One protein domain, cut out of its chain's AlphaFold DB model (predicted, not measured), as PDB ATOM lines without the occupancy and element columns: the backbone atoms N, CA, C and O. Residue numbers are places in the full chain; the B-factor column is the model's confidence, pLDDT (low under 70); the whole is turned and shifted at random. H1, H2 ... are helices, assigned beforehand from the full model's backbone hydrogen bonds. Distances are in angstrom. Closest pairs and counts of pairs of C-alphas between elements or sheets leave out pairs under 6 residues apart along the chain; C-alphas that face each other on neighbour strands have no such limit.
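Overview. This is residues 241 to 289 of the 293 residues of the protein "Creatinase_N domain-containing protein" of Triticum turgidum subsp. durum (UniProt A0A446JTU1). One long helix, H2, makes one long side of a flat, loosely closed loop of chain; residues 269 to 277 fold back to H3, whose end meets the start of H2 about perpendicular to it. The tiny H1 sits before H2, and short stretches near the two ends pair. The 49 printed residues hold H1, H2 and H3 in that order, no named strand, all helix. It is only just loose, close to compact: radius of gyration of the C-alphas 12.0 A, spans 35 by 22 by 11 A.

Along the chain. Find C-alpha 254 at (192.509, 234.586, 292.014); H2, residues 254 to 268, runs 21.2 A from there to C-alpha 268 at (181.999, 244.221, 307.736). H3, residues 278 to 285, covers 10.7 A and ends at (195.931, 238.863, 291.294). H1 is residues 247 to 250, 4.7 A.

Arrangement. Look at Val 254 and Leu 285, the closest C-alphas of H2 and H3, 5.5 A apart: the helices touch, H2 with residues 254 to 258 alone, about perpendicular at 73 degrees. H1 and H3 are only just apart, closest 8.3 A; H1 and H2 are apart. Residues 243 to 244 pair antiparallel with 287 to 288. In H2 and H3 every O i to N i+4 pair is within hydrogen-bond range; H1 is too short for one.

Size, cuts and confidence. The C-alphas of Pro 241 and Gly 269 are farthest apart, 36.4 A. The printed part has no cut; no link is long, and no printed residue is under 70 in pLDDT.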
ATOM      1  N   PRO A 241     207.506 243.551 281.749       88.00
ATOM      2  CA  PRO A 241     206.241 242.832 281.781       88.00
ATOM      3  C   PRO A 241     206.049 242.088 283.107       88.00
ATOM      4  O   PRO A 241     206.933 241.370 283.584       88.00
ATOM      5  N   THR A 242     204.848 242.200 283.670       89.06
ATOM      6  CA  THR A 242     204.416 241.400 284.820       89.06
ATOM      7  C   THR A 242     204.254 239.929 284.435       89.06
ATOM      8  O   THR A 242     203.998 239.579 283.280       89.06
ATOM      9  N   ARG A 243     204.422 239.030 285.410       91.50
ATOM     10  CA  ARG A 243     204.332 237.578 285.206       91.50
ATOM     11  C   ARG A 243     203.264 236.978 286.107       91.50
ATOM     12  O   ARG A 243     203.143 237.356 287.268       91.50
ATOM     13  N   VAL A 244     202.526 235.998 285.588       93.81
ATOM     14  CA  VAL A 244     201.571 235.221 286.390       93.81
ATOM     15  C   VAL A 244     202.339 234.296 287.334       93.81
ATOM     16  O   VAL A 244     203.187 233.505 286.911       93.81
ATOM     17  N   HIS A 245     202.021 234.376 288.620       93.81
ATOM     18  CA  HIS A 245     202.514 233.482 289.650       93.81
ATOM     19  C   HIS A 245     201.718 232.169 289.594       93.81
ATOM     20  O   HIS A 245     200.533 232.119 289.923       93.81
ATOM     21  N   ALA A 246     202.347 231.101 289.097       94.06
ATOM     22  CA  ALA A 246     201.656 229.841 288.820       94.06
ATOM     23  C   ALA A 246     201.021 229.228 290.085       94.06
ATOM     24  O   ALA A 246     201.626 229.239 291.155       94.06
ATOM     25  N   ILE A 247     199.841 228.608 289.941       95.50
ATOM     26  CA  ILE A 247     199.036 228.088 291.064       95.50
ATOM     27  C   ILE A 247     199.800 227.134 291.999       95.50
ATOM     28  O   ILE A 247     199.619 227.184 293.211       95.50
ATOM     29  N   LYS A 248     200.736 226.341 291.456       96.19
ATOM     30  CA  LYS A 248     201.626 225.446 292.223       96.19
ATOM     31  C   LYS A 248     202.556 226.159 293.224       96.19
ATOM     32  O   LYS A 248     203.135 225.492 294.070       96.19
ATOM     33  N   TYR A 249     202.727 227.473 293.089       94.75
ATOM     34  CA  TYR A 249     203.444 228.338 294.029       94.75
ATOM     35  C   TYR A 249     202.471 229.224 294.820       94.75
ATOM     36  O   TYR A 249     202.635 229.381 296.024       94.75
ATOM     37  N   ALA A 250     201.427 229.750 294.163       94.06
ATOM     38  CA  ALA A 250     200.440 230.634 294.789       94.06
ATOM     39  C   ALA A 250     199.565 229.953 295.858       94.06
ATOM     40  O   ALA A 250     199.030 230.634 296.732       94.06
ATOM     41  N   GLY A 251     199.350 228.636 295.750       96.06
ATOM     42  CA  GLY A 251     198.504 227.829 296.639       96.06
ATOM     43  C   GLY A 251     196.993 228.050 296.473       96.06
ATOM     44  O   GLY A 251     196.227 227.097 296.579       96.06
ATOM     45  N   VAL A 252     196.568 229.279 296.167       96.56
ATOM     46  CA  VAL A 252     195.165 229.689 295.997       96.56
ATOM     47  C   VAL A 252     195.017 230.504 294.710       96.56
ATOM     48  O   VAL A 252     195.864 231.342 294.390       96.56
ATOM     49  N   ASP A 253     193.953 230.256 293.949       97.19
ATOM     50  CA  ASP A 253     193.653 230.976 292.711       97.19
ATOM     51  C   ASP A 253     193.005 232.353 292.964       97.19
ATOM     52  O   ASP A 253     192.512 232.654 294.053       97.19
ATOM     53  N   VAL A 254     192.997 233.199 291.933       97.56
ATOM     54  CA  VAL A 254     192.509 234.586 292.014       97.56
ATOM     55  C   VAL A 254     191.006 234.663 292.307       97.56
ATOM     56  O   VAL A 254     190.579 235.546 293.046       97.56
ATOM     57  N   ALA A 255     190.191 233.747 291.771       98.06
ATOM     58  CA  ALA A 255     188.748 233.773 291.995       98.06
ATOM     59  C   ALA A 255     188.416 233.415 293.451       98.06
ATOM     60  O   ALA A 255     187.611 234.107 294.076       98.06
ATOM     61  N   SER A 256     189.102 232.419 294.019       98.12
ATOM     62  CA  SER A 256     189.007 232.083 295.445       98.12
ATOM     63  C   SER A 256     189.426 233.254 296.346       98.12
ATOM     64  O   SER A 256     188.704 233.584 297.289       98.12
ATOM     65  N   LYS A 257     190.537 233.946 296.037       98.12
ATOM     66  CA  LYS A 257     190.973 235.137 296.796       98.12
ATOM     67  C   LYS A 257     189.957 236.280 296.722       98.12
ATOM     68  O   LYS A 257     189.598 236.840 297.754       98.12
ATOM     69  N   LEU A 258     189.443 236.596 295.531       97.81
ATOM     70  CA  LEU A 258     188.412 237.627 295.348       97.81
ATOM     71  C   LEU A 258     187.092 237.265 296.045       97.81
ATOM     72  O   LEU A 258     186.424 238.149 296.573       97.81
ATOM     73  N   SER A 259     186.717 235.983 296.066       98.06
ATOM     74  CA  SER A 259     185.541 235.502 296.797       98.06
ATOM     75  C   SER A 259     185.696 235.695 298.307       98.06
ATOM     76  O   SER A 259     184.753 236.137 298.955       98.06
ATOM     77  N   PHE A 260     186.882 235.410 298.855       97.31
ATOM     78  CA  PHE A 260     187.195 235.645 300.266       97.31
ATOM     79  C   PHE A 260     187.192 237.140 300.622       97.31
ATOM     80  O   PHE A 260     186.558 237.533 301.596       97.31
ATOM     81  N   VAL A 261     187.828 237.994 299.811       97.44
ATOM     82  CA  VAL A 261     187.802 239.453 300.039       97.44
ATOM     83  C   VAL A 261     186.363 239.981 300.036       97.44
ATOM     84  O   VAL A 261     186.010 240.773 300.901       97.44
ATOM     85  N   ARG A 262     185.505 239.508 299.122       97.75
ATOM     86  CA  ARG A 262     184.087 239.905 299.081       97.75
ATOM     87  C   ARG A 262     183.298 239.450 300.307       97.75
ATOM     88  O   ARG A 262     182.565 240.264 300.848       97.75
ATOM     89  N   SER A 263     183.486 238.222 300.799       97.81
ATOM     90  CA  SER A 263     182.781 237.803 302.020       97.81
ATOM     91  C   SER A 263     183.225 238.615 303.241       97.81
ATOM     92  O   SER A 263     182.398 238.961 304.075       97.81
ATOM     93  N   GLN A 264     184.503 239.011 303.315       97.88
ATOM     94  CA  GLN A 264     184.982 239.936 304.347       97.88
ATOM     95  C   GLN A 264     184.382 241.347 304.211       97.88
ATOM     96  O   GLN A 264     184.126 241.989 305.229       97.88
ATOM     97  N   LEU A 265     184.113 241.830 302.994       97.50
ATOM     98  CA  LEU A 265     183.379 243.084 302.781       97.50
ATOM     99  C   LEU A 265     181.931 242.984 303.284       97.50
ATOM    100  O   LEU A 265     181.503 243.842 304.057       97.50
ATOM    101  N   ASP A 266     181.222 241.911 302.923       97.44
ATOM    102  CA  ASP A 266     179.846 241.650 303.368       97.44
ATOM    103  C   ASP A 266     179.757 241.540 304.905       97.44
ATOM    104  O   ASP A 266     178.894 242.157 305.530       97.44
ATOM    105  N   GLU A 267     180.685 240.806 305.535       97.69
ATOM    106  CA  GLU A 267     180.773 240.631 306.997       97.69
ATOM    107  C   GLU A 267     181.006 241.951 307.754       97.69
ATOM    108  O   GLU A 267     180.520 242.110 308.876       97.69
ATOM    109  N   ASN A 268     181.721 242.906 307.148       97.00
ATOM    110  CA  ASN A 268     181.999 244.221 307.736       97.00
ATOM    111  C   ASN A 268     181.012 245.318 307.286       97.00
ATOM    112  O   ASN A 268     181.088 246.444 307.779       97.00
ATOM    113  N   GLY A 269     180.064 245.004 306.394       97.31
ATOM    114  CA  GLY A 269     179.101 245.969 305.857       97.31
ATOM    115  C   GLY A 269     179.739 247.043 304.968       97.31
ATOM    116  O   GLY A 269     179.311 248.197 305.007       97.31
ATOM    117  N   CYS A 270     180.779 246.689 304.209       97.00
ATOM    118  CA  CYS A 270     181.496 247.590 303.307       97.00
ATOM    119  C   CYS A 270     181.155 247.290 301.840       97.00
ATOM    120  O   CYS A 270     181.298 246.158 301.398       97.00
ATOM    121  N   ASP A 271     180.806 248.301 301.042       96.50
ATOM    122  CA  ASP A 271     180.493 248.093 299.617       96.50
ATOM    123  C   ASP A 271     181.738 247.900 298.726       96.50
ATOM    124  O   ASP A 271     181.643 247.420 297.595       96.50
ATOM    125  N   THR A 272     182.917 248.361 299.161       96.12
ATOM    126  CA  THR A 272     184.137 248.434 298.335       96.12
ATOM    127  C   THR A 272     185.394 248.528 299.204       96.12
ATOM    128  O   THR A 272     185.369 249.132 300.273       96.12
ATOM    129  N   VAL A 273     186.514 247.993 298.705       95.81
ATOM    130  CA  VAL A 273     187.876 248.246 299.211       95.81
ATOM    131  C   VAL A 273     188.744 248.821 298.095       95.81
ATOM    132  O   VAL A 273     188.634 248.413 296.938       95.81
ATOM    133  N   VAL A 274     189.623 249.758 298.450       95.19
ATOM    134  CA  VAL A 274     190.690 250.261 297.579       95.19
ATOM    135  C   VAL A 274     192.007 249.675 298.076       95.19
ATOM    136  O   VAL A 274     192.366 249.871 299.232       95.19
ATOM    137  N   ILE A 275     192.711 248.955 297.204       94.94
ATOM    138  CA  ILE A 275     194.010 248.342 297.501       94.94
ATOM    139  C   ILE A 275     195.074 249.157 296.769       94.94
ATOM    140  O   ILE A 275     195.068 249.210 295.538       94.94
ATOM    141  N   SER A 276     195.951 249.823 297.521       93.88
ATOM    142  CA  SER A 276     197.012 250.683 296.981       93.88
ATOM    143  C   SER A 276     198.412 250.078 297.086       93.88
ATOM    144  O   SER A 276     199.255 250.411 296.256       93.88
ATOM    145  N   MET A 277     198.669 249.195 298.055       93.00
ATOM    146  CA  MET A 277     199.978 248.561 298.237       93.00
ATOM    147  C   MET A 277     200.254 247.541 297.120       93.00
ATOM    148  O   MET A 277     199.404 246.710 296.785       93.00
ATOM    149  N   LEU A 278     201.433 247.625 296.497       92.56
ATOM    150  CA  LEU A 278     201.745 246.869 295.276       92.56
ATOM    151  C   LEU A 278     201.916 245.363 295.519       92.56
ATOM    152  O   LEU A 278     201.596 244.563 294.636       92.56
ATOM    153  N   ASP A 279     202.365 244.967 296.708       92.81
ATOM    154  CA  ASP A 279     202.456 243.573 297.145       92.81
ATOM    155  C   ASP A 279     201.067 242.948 297.373       92.81
ATOM    156  O   ASP A 279     200.836 241.808 296.963       92.81
ATOM    157  N   GLU A 280     200.109 243.697 297.928       94.75
ATOM    158  CA  GLU A 280     198.716 243.256 298.078       94.75
ATOM    159  C   GLU A 280     198.024 243.061 296.723       94.75
ATOM    160  O   GLU A 280     197.384 242.029 296.497       94.75
ATOM    161  N   VAL A 281     198.194 244.006 295.786       94.88
ATOM    162  CA  VAL A 281     197.684 243.881 294.406       94.88
ATOM    163  C   VAL A 281     198.286 242.651 293.719       94.88
ATOM    164  O   VAL A 281     197.567 241.848 293.116       94.88
ATOM    165  N   ALA A 282     199.602 242.470 293.840       94.19
ATOM    166  CA  ALA A 282     200.324 241.337 293.277       94.19
ATOM    167  C   ALA A 282     199.859 239.996 293.871       94.19
ATOM    168  O   ALA A 282     199.575 239.050 293.127       94.19
ATOM    169  N   TRP A 283     199.696 239.921 295.196       95.25
ATOM    170  CA  TRP A 283     199.182 238.734 295.871       95.25
ATOM    171  C   TRP A 283     197.743 238.417 295.460       95.25
ATOM    172  O   TRP A 283     197.448 237.257 295.165       95.25
ATOM    173  N   LEU A 284     196.850 239.409 295.418       96.75
ATOM    174  CA  LEU A 284     195.437 239.202 295.094       96.75
ATOM    175  C   LEU A 284     195.257 238.664 293.669       96.75
ATOM    176  O   LEU A 284     194.469 237.745 293.448       96.75
ATOM    177  N   LEU A 285     196.025 239.200 292.717       96.12
ATOM    178  CA  LEU A 285     195.931 238.863 291.294       96.12
ATOM    179  C   LEU A 285     196.838 237.696 290.861       96.12
ATOM    180  O   LEU A 285     196.843 237.342 289.683       96.12
ATOM    181  N   ASN A 286     197.591 237.080 291.783       95.94
ATOM    182  CA  ASN A 286     198.644 236.103 291.466       95.94
ATOM    183  C   ASN A 286     199.595 236.626 290.374       95.94
ATOM    184  O   ASN A 286     199.880 235.947 289.387       95.94
ATOM    185  N   MET A 287     200.090 237.847 290.553       92.56
ATOM    186  CA  MET A 287     201.056 238.499 289.673       92.56
ATOM    187  C   MET A 287     202.351 238.757 290.440       92.56
ATOM    188  O   MET A 287     202.341 238.888 291.656       92.56
ATOM    189  N   PHE A 288     203.481 238.825 289.743       83.81
ATOM    190  CA  PHE A 288     204.732 239.305 290.325       83.81
ATOM    191  C   PHE A 288     205.636 239.942 289.266       83.81
ATOM    192  O   PHE A 288     205.500 239.693 288.061       83.81
ATOM    193  N   LYS A 289     206.581 240.747 289.746       79.31
ATOM    194  CA  LYS A 289     207.695 241.324 288.993       79.31
ATOM    195  C   LYS A 289     209.003 240.869 289.656       79.31
ATOM    196  O   LYS A 289     208.992 240.532 290.836       79.31
TER     197      LYS A 289